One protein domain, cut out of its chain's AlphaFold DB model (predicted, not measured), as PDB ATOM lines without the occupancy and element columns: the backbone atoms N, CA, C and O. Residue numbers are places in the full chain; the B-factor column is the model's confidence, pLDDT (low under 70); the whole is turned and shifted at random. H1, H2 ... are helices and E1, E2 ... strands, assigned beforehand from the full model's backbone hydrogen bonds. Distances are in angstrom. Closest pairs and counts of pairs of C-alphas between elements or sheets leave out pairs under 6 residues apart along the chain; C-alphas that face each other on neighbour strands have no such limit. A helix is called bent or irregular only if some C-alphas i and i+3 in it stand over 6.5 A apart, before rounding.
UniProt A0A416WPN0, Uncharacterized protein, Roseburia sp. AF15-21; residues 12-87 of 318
ATOM      1  N   GLY A  12     101.593 142.210  24.618       86.75
ATOM      2  CA  GLY A  12     100.435 142.363  23.737       86.75
ATOM      3  C   GLY A  12     100.485 141.499  22.474       86.75
ATOM      4  O   GLY A  12      99.466 141.361  21.799       86.75
ATOM      5  N   THR A  13     101.617 140.854  22.167       88.69
ATOM      6  CA  THR A  13     101.698 139.940  21.020       88.69
ATOM      7  C   THR A  13     100.807 138.719  21.244       88.69
ATOM      8  O   THR A  13     100.852 138.076  22.298       88.69
ATOM      9  N   LYS A  14     100.010 138.375  20.226       88.94
ATOM     10  CA  LYS A  14      99.175 137.173  20.216       88.94
ATOM     11  C   LYS A  14      99.902 136.015  19.535       88.94
ATOM     12  O   LYS A  14     100.350 136.137  18.401       88.94
ATOM     13  N   TYR A  15      99.961 134.871  20.211       86.69
ATOM     14  CA  TYR A  15     100.547 133.632  19.717       86.69
ATOM     15  C   TYR A  15      99.579 132.463  19.956       86.69
ATOM     16  O   TYR A  15      99.394 131.987  21.080       86.69
ATOM     17  N   GLY A  16      98.914 132.004  18.891       87.81
ATOM     18  CA  GLY A  16      97.833 131.023  19.009       87.81
ATOM     19  C   GLY A  16      96.659 131.578  19.820       87.81
ATOM     20  O   GLY A  16      96.140 132.652  19.519       87.81
ATOM     21  N   CYS A  17      96.248 130.850  20.860       89.44
ATOM     22  CA  CYS A  17      95.218 131.287  21.807       89.44
ATOM     23  C   CYS A  17      95.747 132.139  22.972       89.44
ATOM     24  O   CYS A  17      94.962 132.455  23.865       89.44
ATOM     25  N   LEU A  18      97.049 132.445  23.031       91.81
ATOM     26  CA  LEU A  18      97.680 133.179  24.133       91.81
ATOM     27  C   LEU A  18      98.047 134.603  23.711       91.81
ATOM     28  O   LEU A  18      98.565 134.809  22.620       91.81
ATOM     29  N   THR A  19      97.836 135.568  24.600       93.56
ATOM     30  CA  THR A  19      98.311 136.953  24.464       93.56
ATOM     31  C   THR A  19      99.287 137.256  25.597       93.56
ATOM     32  O   THR A  19      98.958 137.013  26.762       93.56
ATOM     33  N   VAL A  20     100.488 137.747  25.271       92.94
ATOM     34  CA  VAL A  20     101.550 138.033  26.254       92.94
ATOM     35  C   VAL A  20     101.156 139.235  27.115       92.94
ATOM     36  O   VAL A  20     100.875 140.306  26.584       92.94
ATOM     37  N   LEU A  21     101.146 139.066  28.438       94.44
ATOM     38  CA  LEU A  21     100.887 140.138  29.407       94.44
ATOM     39  C   LEU A  21     102.179 140.720  29.979       94.44
ATOM     40  O   LEU A  21     102.281 141.926  30.173       94.44
ATOM     41  N   SER A  22     103.148 139.860  30.284       92.62
ATOM     42  CA  SER A  22     104.461 140.262  30.778       92.62
ATOM     43  C   SER A  22     105.484 139.157  30.550       92.62
ATOM     44  O   SER A  22     105.130 137.979  30.430       92.62
ATOM     45  N   VAL A  23     106.757 139.542  30.521       90.31
ATOM     46  CA  VAL A  23     107.890 138.621  30.444       90.31
ATOM     47  C   VAL A  23     108.721 138.795  31.709       90.31
ATOM     48  O   VAL A  23     109.079 139.913  32.076       90.31
ATOM     49  N   THR A  24     108.968 137.697  32.412       89.38
ATOM     50  CA  THR A  24     109.920 137.638  33.520       89.38
ATOM     51  C   THR A  24     111.263 137.179  32.942       89.38
ATOM     52  O   THR A  24     111.318 136.044  32.457       89.38
ATOM     53  N   PRO A  25     112.311 138.025  32.960       85.94
ATOM     54  CA  PRO A  25     113.613 137.680  32.395       85.94
ATOM     55  C   PRO A  25     114.264 136.504  33.127       85.94
ATOM     56  O   PRO A  25     113.828 136.106  34.212       85.94
ATOM     57  N   VAL A  26     115.335 135.966  32.541       83.88
ATOM     58  CA  VAL A  26     116.111 134.880  33.148       83.88
ATOM     59  C   VAL A  26     116.719 135.312  34.484       83.88
ATOM     60  O   VAL A  26     117.432 136.307  34.563       83.88
ATOM     61  N   ASP A  27     116.484 134.518  35.526       83.94
ATOM     62  CA  ASP A  27     117.155 134.649  36.820       83.94
ATOM     63  C   ASP A  27     118.387 133.729  36.865       83.94
ATOM     64  O   ASP A  27     118.265 132.500  36.925       83.94
ATOM     65  N   GLU A  28     119.586 134.320  36.854       81.00
ATOM     66  CA  GLU A  28     120.857 133.587  36.900       81.00
ATOM     67  C   GLU A  28     121.078 132.819  38.210       81.00
ATOM     68  O   GLU A  28     121.822 131.836  38.226       81.00
ATOM     69  N   ALA A  29     120.414 133.183  39.309       81.75
ATOM     70  CA  ALA A  29     120.463 132.391  40.534       81.75
ATOM     71  C   ALA A  29     119.624 131.110  40.387       81.75
ATOM     72  O   ALA A  29     119.998 130.040  40.881       81.75
ATOM     73  N   ASN A  30     118.536 131.160  39.615       79.62
ATOM     74  CA  ASN A  30     117.606 130.054  39.445       79.62
ATOM     75  C   ASN A  30     118.058 129.075  38.346       79.62
ATOM     76  O   ASN A  30     118.055 129.366  37.150       79.62
ATOM     77  N   ARG A  31     118.410 127.847  38.746       79.62
ATOM     78  CA  ARG A  31     118.826 126.783  37.813       79.62
ATOM     79  C   ARG A  31     117.766 126.478  36.746       79.62
ATOM     80  O   ARG A  31     118.127 126.159  35.621       79.62
ATOM     81  N   TYR A  32     116.478 126.557  37.079       73.56
ATOM     82  CA  TYR A  32     115.390 126.291  36.136       73.56
ATOM     83  C   TYR A  32     115.270 127.403  35.090       73.56
ATOM     84  O   TYR A  32     115.181 127.113  33.899       73.56
ATOM     85  N   SER A  33     115.336 128.667  35.517       76.19
ATOM     86  CA  SER A  33     115.267 129.820  34.613       76.19
ATOM     87  C   SER A  33     116.439 129.850  33.629       76.19
ATOM     88  O   SER A  33     116.229 130.084  32.443       76.19
ATOM     89  N   ARG A  34     117.646 129.481  34.079       77.81
ATOM     90  CA  ARG A  34     118.821 129.318  33.206       77.81
ATOM     91  C   ARG A  34     118.651 128.249  32.124       77.81
ATOM     92  O   ARG A  34     119.211 128.386  31.045       77.81
ATOM     93  N   ILE A  35     117.922 127.171  32.417       78.12
ATOM     94  CA  ILE A  35     117.735 126.049  31.481       78.12
ATOM     95  C   ILE A  35     116.609 126.338  30.482       78.12
ATOM     96  O   ILE A  35     116.720 125.964  29.318       78.12
ATOM     97  N   TYR A  36     115.514 126.951  30.934       75.12
ATOM     98  CA  TYR A  36     114.280 127.064  30.148       75.12
ATOM     99  C   TYR A  36     113.984 128.474  29.613       75.12
ATOM    100  O   TYR A  36     112.977 128.635  28.917       75.12
ATOM    101  N   GLY A  37     114.841 129.454  29.911       83.44
ATOM    102  CA  GLY A  37     114.753 130.825  29.412       83.44
ATOM    103  C   GLY A  37     113.787 131.715  30.201       83.44
ATOM    104  O   GLY A  37     113.389 131.397  31.332       83.44
ATOM    105  N   SER A  38     113.422 132.845  29.592       86.81
ATOM    106  CA  SER A  38     112.457 133.808  30.139       86.81
ATOM    107  C   SER A  38     111.092 133.148  30.387       86.81
ATOM    108  O   SER A  38     110.692 132.211  29.693       86.81
ATOM    109  N   THR A  39     110.337 133.619  31.380       88.56
ATOM    110  CA  THR A  39     108.965 133.147  31.634       88.56
ATOM    111  C   THR A  39     107.947 134.128  31.067       88.56
ATOM    112  O   THR A  39     107.862 135.276  31.491       88.56
ATOM    113  N   TYR A  40     107.125 133.648  30.144       89.38
ATOM    114  CA  TYR A  40     106.041 134.386  29.512       89.38
ATOM    115  C   TYR A  40     104.752 134.194  30.308       89.38
ATOM    116  O   TYR A  40     104.220 133.083  30.400       89.38
ATOM    117  N   ASN A  41     104.238 135.281  30.880       92.25
ATOM    118  CA  ASN A  41     102.939 135.312  31.538       92.25
ATOM    119  C   ASN A  41     101.893 135.777  30.527       92.25
ATOM    120  O   ASN A  41     101.965 136.893  30.012       92.25
ATOM    121  N   CYS A  42     100.913 134.926  30.241       92.50
ATOM    122  CA  CYS A  42      99.959 135.121  29.158       92.50
ATOM    123  C   CYS A  42      98.515 135.007  29.651       92.50
ATOM    124  O   CYS A  42      98.221 134.298  30.616       92.50
ATOM    125  N   VAL A  43      97.595 135.641  28.929       94.00
ATOM    126  CA  VAL A  43      96.154 135.379  29.028       94.00
ATOM    127  C   VAL A  43      95.699 134.577  27.820       94.00
ATOM    128  O   VAL A  43      96.079 134.868  26.688       94.00
ATOM    129  N   CYS A  44      94.914 133.532  28.051       93.06
ATOM    130  CA  CYS A  44      94.290 132.764  26.986       93.06
ATOM    131  C   CYS A  44      92.990 133.425  26.516       93.06
ATOM    132  O   CYS A  44      92.302 134.040  27.322       93.06
ATOM    133  N   ASP A  45      92.576 133.186  25.271       94.00
ATOM    134  CA  ASP A  45      91.246 133.568  24.768       94.00
ATOM    135  C   ASP A  45      90.089 132.948  25.592       94.00
ATOM    136  O   ASP A  45      88.967 133.440  25.540       94.00
ATOM    137  N   CYS A  46      90.333 131.897  26.394       91.06
ATOM    138  CA  CYS A  46      89.356 131.410  27.386       91.06
ATOM    139  C   CYS A  46      89.350 132.184  28.719       91.06
ATOM    140  O   CYS A  46      88.681 131.765  29.659       91.06
ATOM    141  N   GLY A  47      90.139 133.251  28.851       91.00
ATOM    142  CA  GLY A  47      90.275 134.064  30.063       91.00
ATOM    143  C   GLY A  47      91.273 133.535  31.101       91.00
ATOM    144  O   GLY A  47      91.635 134.263  32.025       91.00
ATOM    145  N   LYS A  48      91.770 132.296  30.967       90.44
ATOM    146  CA  LYS A  48      92.753 131.731  31.909       90.44
ATOM    147  C   LYS A  48      94.113 132.417  31.781       90.44
ATOM    148  O   LYS A  48      94.653 132.529  30.680       90.44
ATOM    149  N   LYS A  49      94.696 132.803  32.916       92.12
ATOM    150  CA  LYS A  49      96.090 133.255  33.005       92.12
ATOM    151  C   LYS A  49      97.008 132.044  33.136       92.12
ATOM    152  O   LYS A  49      96.740 131.157  33.943       92.12
ATOM    153  N   VAL A  50      98.065 131.991  32.335       89.31
ATOM    154  CA  VAL A  50      99.045 130.898  32.336       89.31
ATOM    155  C   VAL A  50     100.457 131.450  32.221       89.31
ATOM    156  O   VAL A  50     100.682 132.421  31.506       89.31
ATOM    157  N   SER A  51     101.409 130.790  32.870       89.12
ATOM    158  CA  SER A  51     102.837 131.069  32.711       89.12
ATOM    159  C   SER A  51     103.487 129.929  31.931       89.12
ATOM    160  O   SER A  51     103.192 128.754  32.181       89.12
ATOM    161  N   LYS A  52     104.335 130.259  30.956       85.81
ATOM    162  CA  LYS A  52     105.092 129.307  30.131       85.81
ATOM    163  C   LYS A  52     106.550 129.730  30.098       85.81
ATOM    164  O   LYS A  52     106.828 130.916  29.983       85.81
ATOM    165  N   SER A  53     107.473 128.778  30.155       85.00
ATOM    166  CA  SER A  53     108.862 129.089  29.819       85.00
ATOM    167  C   SER A  53     108.991 129.421  28.331       85.00
ATOM    168  O   SER A  53     108.166 128.974  27.530       85.00
ATOM    169  N   GLU A  54     110.024 130.166  27.958       84.50
ATOM    170  CA  GLU A  54     110.345 130.549  26.579       84.50
ATOM    171  C   GLU A  54     110.305 129.343  25.638       84.50
ATOM    172  O   GLU A  54     109.575 129.345  24.645       84.50
ATOM    173  N   PHE A  55     110.968 128.252  26.027       81.25
ATOM    174  CA  PHE A  55     110.938 126.985  25.299       81.25
ATOM    175  C   PHE A  55     109.506 126.479  25.042       81.25
ATOM    176  O   PHE A  55     109.122 126.183  23.912       81.25
ATOM    177  N   GLN A  56     108.666 126.414  26.082       79.25
ATOM    178  CA  GLN A  56     107.283 125.947  25.942       79.25
ATOM    179  C   GLN A  56     106.418 126.906  25.126       79.25
ATOM    180  O   GLN A  56     105.450 126.463  24.498       79.25
ATOM    181  N   PHE A  57     106.716 128.203  25.191       84.44
ATOM    182  CA  PHE A  57     105.969 129.240  24.504       84.44
ATOM    183  C   PHE A  57     106.250 129.226  22.996       84.44
ATOM    184  O   PHE A  57     105.306 129.246  22.212       84.44
ATOM    185  N   LEU A  58     107.511 129.105  22.585       82.62
ATOM    186  CA  LEU A  58     107.909 129.206  21.179       82.62
ATOM    187  C   LEU A  58     107.679 127.920  20.370       82.62
ATOM    188  O   LEU A  58     107.366 127.988  19.185       82.62
ATOM    189  N   GLU A  59     107.793 126.738  20.984       75.00
ATOM    190  CA  GLU A  59     107.702 125.463  20.250       75.00
ATOM    191  C   GLU A  59     106.277 125.053  19.839       75.00
ATOM    192  O   GLU A  59     106.089 124.114  19.058       75.00
ATOM    193  N   LYS A  60     105.240 125.700  20.379       70.25
ATOM    194  CA  LYS A  60     103.847 125.265  20.208       70.25
ATOM    195  C   LYS A  60     102.989 126.366  19.637       70.25
ATOM    196  O   LYS A  60     102.975 127.467  20.152       70.25
ATOM    197  N   LYS A  61     102.116 126.020  18.687       72.44
ATOM    198  CA  LYS A  61     101.089 126.932  18.142       72.44
ATOM    199  C   LYS A  61      99.980 127.315  19.145       72.44
ATOM    200  O   LYS A  61      99.026 127.962  18.733       72.44
ATOM    201  N   HIS A  62     100.080 126.880  20.410       85.19
ATOM    202  CA  HIS A  62      99.113 127.041  21.509       85.19
ATOM    203  C   HIS A  62      97.664 127.068  21.034       85.19
ATOM    204  O   HIS A  62      97.001 128.101  21.119       85.19
ATOM    205  N   ARG A  63      97.140 125.942  20.535       85.00
ATOM    206  CA  ARG A  63      95.703 125.868  20.210       85.00
ATOM    207  C   ARG A  63      94.859 125.968  21.485       85.00
ATOM    208  O   ARG A  63      93.744 126.481  21.446       85.00
ATOM    209  N   TYR A  64      95.410 125.512  22.612       88.81
ATOM    210  CA  TYR A  64      94.816 125.620  23.942       88.81
ATOM    211  C   TYR A  64      95.880 125.992  24.990       88.81
ATOM    212  O   TYR A  64      97.022 125.544  24.907       88.81
ATOM    213  N   CYS A  65      95.514 126.741  26.038       85.38
ATOM    214  CA  CYS A  65      96.473 127.182  27.066       85.38
ATOM    215  C   CYS A  65      97.029 126.053  27.951       85.38
ATOM    216  O   CYS A  65      98.044 126.221  28.636       85.38
ATOM    217  N   THR A  66      96.377 124.890  27.927       77.88
ATOM    218  CA  THR A  66      96.740 123.701  28.705       77.88
ATOM    219  C   THR A  66      97.384 122.600  27.872       77.88
ATOM    220  O   THR A  66      97.443 121.457  28.312       77.88
ATOM    221  N   GLU A  67      97.947 122.909  26.696       67.00
ATOM    222  CA  GLU A  67      98.667 121.942  25.834       67.00
ATOM    223  C   GLU A  67      99.981 121.388  26.431       67.00
ATOM    224  O   GLU A  67     100.859 120.872  25.740       67.00
ATOM    225  N   THR A  68     100.141 121.463  27.741       53.25
ATOM    226  CA  THR A  68     101.324 121.111  28.529       53.25
ATOM    227  C   THR A  68     100.733 120.530  29.804       53.25
ATOM    228  O   THR A  68     100.038 121.239  30.513       53.25
ATOM    229  N   ILE A  69     100.802 119.224  30.047       54.69
ATOM    230  CA  ILE A  69     102.022 118.501  30.408       54.69
ATOM    231  C   ILE A  69     102.029 117.129  29.701       54.69
ATOM    232  O   ILE A  69     101.095 116.343  29.852       54.69
ATOM    233  N   ARG A  70     103.090 116.793  28.945       51.00
ATOM    234  CA  ARG A  70     103.346 115.392  28.551       51.00
ATOM    235  C   ARG A  70     103.776 114.638  29.810       51.00
ATOM    236  O   ARG A  70     104.960 114.571  30.115       51.00
ATOM    237  N   ARG A  71     102.811 114.145  30.587       62.59
ATOM    238  CA  ARG A  71     103.092 113.304  31.755       62.59
ATOM    239  C   ARG A  71     103.413 111.885  31.296       62.59
ATOM    240  O   ARG A  71     102.864 111.408  30.300       62.59
ATOM    241  N   SER A  72     104.306 111.225  32.032       59.69
ATOM    242  CA  SER A  72     104.525 109.782  31.918       59.69
ATOM    243  C   SER A  72     103.177 109.055  31.935       59.69
ATOM    244  O   SER A  72     102.282 109.419  32.702       59.69
ATOM    245  N   ARG A  73     103.027 108.009  31.110       61.50
ATOM    246  CA  ARG A  73     101.818 107.166  31.111       61.50
ATOM    247  C   ARG A  73     101.479 106.663  32.521       61.50
ATOM    248  O   ARG A  73     100.301 106.585  32.851       61.50
ATOM    249  N   ASN A  74     102.493 106.424  33.357       68.75
ATOM    250  CA  ASN A  74     102.340 105.863  34.699       68.75
ATOM    251  C   ASN A  74     101.793 106.863  35.730       68.75
ATOM    252  O   ASN A  74     101.283 106.436  36.758       68.75
ATOM    253  N   SER A  75     101.860 108.176  35.477       68.00
ATOM    254  CA  SER A  75     101.356 109.201  36.407       68.00
ATOM    255  C   SER A  75     100.090 109.907  35.921       68.00
ATOM    256  O   SER A  75      99.588 110.793  36.601       68.00
ATOM    257  N   ARG A  76      99.533 109.519  34.766       65.62
ATOM    258  CA  ARG A  76      98.390 110.210  34.146       65.62
ATOM    259  C   ARG A  76      97.129 110.208  35.016       65.62
ATOM    260  O   ARG A  76      96.440 111.219  35.081       65.62
ATOM    261  N   TRP A  77      96.843 109.091  35.681       68.50
ATOM    262  CA  TRP A  77      95.645 108.928  36.510       68.50
ATOM    263  C   TRP A  77      95.679 109.796  37.773       68.50
ATOM    264  O   TRP A  77      94.657 110.356  38.148       68.50
ATOM    265  N   ALA A  78      96.865 109.989  38.363       73.44
ATOM    266  CA  ALA A  78      97.056 110.745  39.604       73.44
ATOM    267  C   ALA A  78      96.695 112.238  39.496       73.44
ATOM    268  O   ALA A  78      96.548 112.911  40.509       73.44
ATOM    269  N   PHE A  79      96.550 112.765  38.277       71.25
ATOM    270  CA  PHE A  79      96.254 114.176  38.036       71.25
ATOM    271  C   PHE A  79      94.987 114.393  37.206       71.25
ATOM    272  O   PHE A  79      94.779 115.498  36.717       71.25
ATOM    273  N   ALA A  80      94.143 113.373  37.026       73.31
ATOM    274  CA  ALA A  80      92.960 113.476  36.171       73.31
ATOM    275  C   ALA A  80      92.001 114.595  36.622       73.31
ATOM    276  O   ALA A  80      91.525 115.370  35.792       73.31
ATOM    277  N   GLU A  81      91.767 114.726  37.930       78.94
ATOM    278  CA  GLU A  81      90.938 115.800  38.494       78.94
ATOM    279  C   GLU A  81      91.566 117.177  38.282       78.94
ATOM    280  O   GLU A  81      90.896 118.108  37.831       78.94
ATOM    281  N   TRP A  82      92.871 117.293  38.538       79.44
ATOM    282  CA  TRP A  82      93.606 118.534  38.324       79.44
ATOM    283  C   TRP A  82      93.596 118.936  36.845       79.44
ATOM    284  O   TRP A  82      93.333 120.096  36.533       79.44
ATOM    285  N   ASP A  83      93.818 117.997  35.923       77.38
ATOM    286  CA  ASP A  83      93.788 118.248  34.479       77.38
ATOM    287  C   ASP A  83      92.400 118.698  34.021       77.38
ATOM    288  O   ASP A  83      92.295 119.628  33.222       77.38
ATOM    289  N   LYS A  84      91.339 118.090  34.562       77.69
ATOM    290  CA  LYS A  84      89.954 118.469  34.269       77.69
ATOM    291  C   LYS A  84      89.637 119.878  34.773       77.69
ATOM    292  O   LYS A  84      89.115 120.685  34.013       77.69
ATOM    293  N   ALA A  85      90.001 120.204  36.015       79.81
ATOM    294  CA  ALA A  85      89.807 121.544  36.578       79.81
ATOM    295  C   ALA A  85      90.605 122.614  35.811       79.81
ATOM    296  O   ALA A  85      90.160 123.752  35.617       79.81
ATOM    297  N   ASN A  86      91.790 122.244  35.324       79.75
ATOM    298  CA  ASN A  86      92.675 123.166  34.634       79.75
ATOM    299  C   ASN A  86      92.455 123.219  33.121       79.75
ATOM    300  O   ASN A  86      92.977 124.142  32.506       79.75
ATOM    301  N   GLU A  87      91.626 122.363  32.520       85.62
ATOM    302  CA  GLU A  87      91.421 122.294  31.069       85.62
ATOM    303  C   GLU A  87      91.063 123.650  30.434       85.62
ATOM    304  O   GLU A  87      90.286 124.440  30.970       85.62
TER     305      GLU A  87
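Overview. This is residues 12 to 87 of the 318 residues of an uncharacterized protein of Roseburia sp. AF15-21 (UniProt A0A416WPN0). What does the model look like? A small, strongly twisted sheet of three strands, E1, E2 and E3, has the short helix H2 over E3 and the short helix H1 just off the ends of E2 and E3 at Thr 39 and Ser 53. A third helix, H3, lies away from this body at the end of a long link. What is it made of? The printed part has 76 residues with three named helices and three named strands, in the order E1 H1 E2 E3 H2 H3, a mixed class; the sheet's order is E1 - E2 - E3, all antiparallel. How large is it? It is only just compact, close to loose, with a radius of gyration of the C-alphas of 13.5 A and spans of 34 by 30 by 18 A.

Along the chain. Where does the sheet begin? E1 is residues 18 to 24, 16.1 A from first to last C-alpha, with C-alpha 18 at (97.680, 133.179, 24.133). What follows it? H1 is residues 31 to 36, 8.9 A; E2 is residues 39 to 44, 15.4 A. E3 is residues 49 to 53, 13.8 A, and H2, residues 54 to 58, measures 6.1 A. Where is the last helix? H3 is residues 77 to 86, 14.7 A, and ends with C-alpha 86 at (92.675, 123.166, 34.634); it is irregular, with C-alphas 78 and 81 8.0 A apart.

Arrangement. How do the strands pair? Edge strand E1 and inner strand E2 are antiparallel at 153 degrees, with N 21 and O 41 2.8 A apart, within hydrogen-bond range. E2 and edge strand E3 form a hairpin, antiparallel at 147 degrees, with N 42 and O 50 within range at 2.8 A. Where are the helices? H2 is on the sheet, over E3, at a height over the sheet of 8.0 A. H1 only grazes the sheet with residues 32 to 36; it is close to H2 but not clearly touching, the closest C-alphas being those of Tyr 36 and Phe 55, 5.9 A apart. H3 is not on the sheet and is apart from E1, E2, E3, H1 and H2. Are the helix backbones in order? In H1 and H2 every O i to N i+4 pair is within hydrogen-bond range; in H3 4 of 6 are.

Size, cuts and confidence. How far does it reach? The two C-alphas farthest apart are those of Gly 12 and Asn 74, 38.2 A, and the printed part has no cut. Which link is long? The link from H2 to H3 is long, residues 59 to 76, and residues 72 to 78, of which 77 and 78 belong to H3, stand free. Where is confidence low? Residues 67 to 77 are under 70, and the mean pLDDT of the printed part is 81.1.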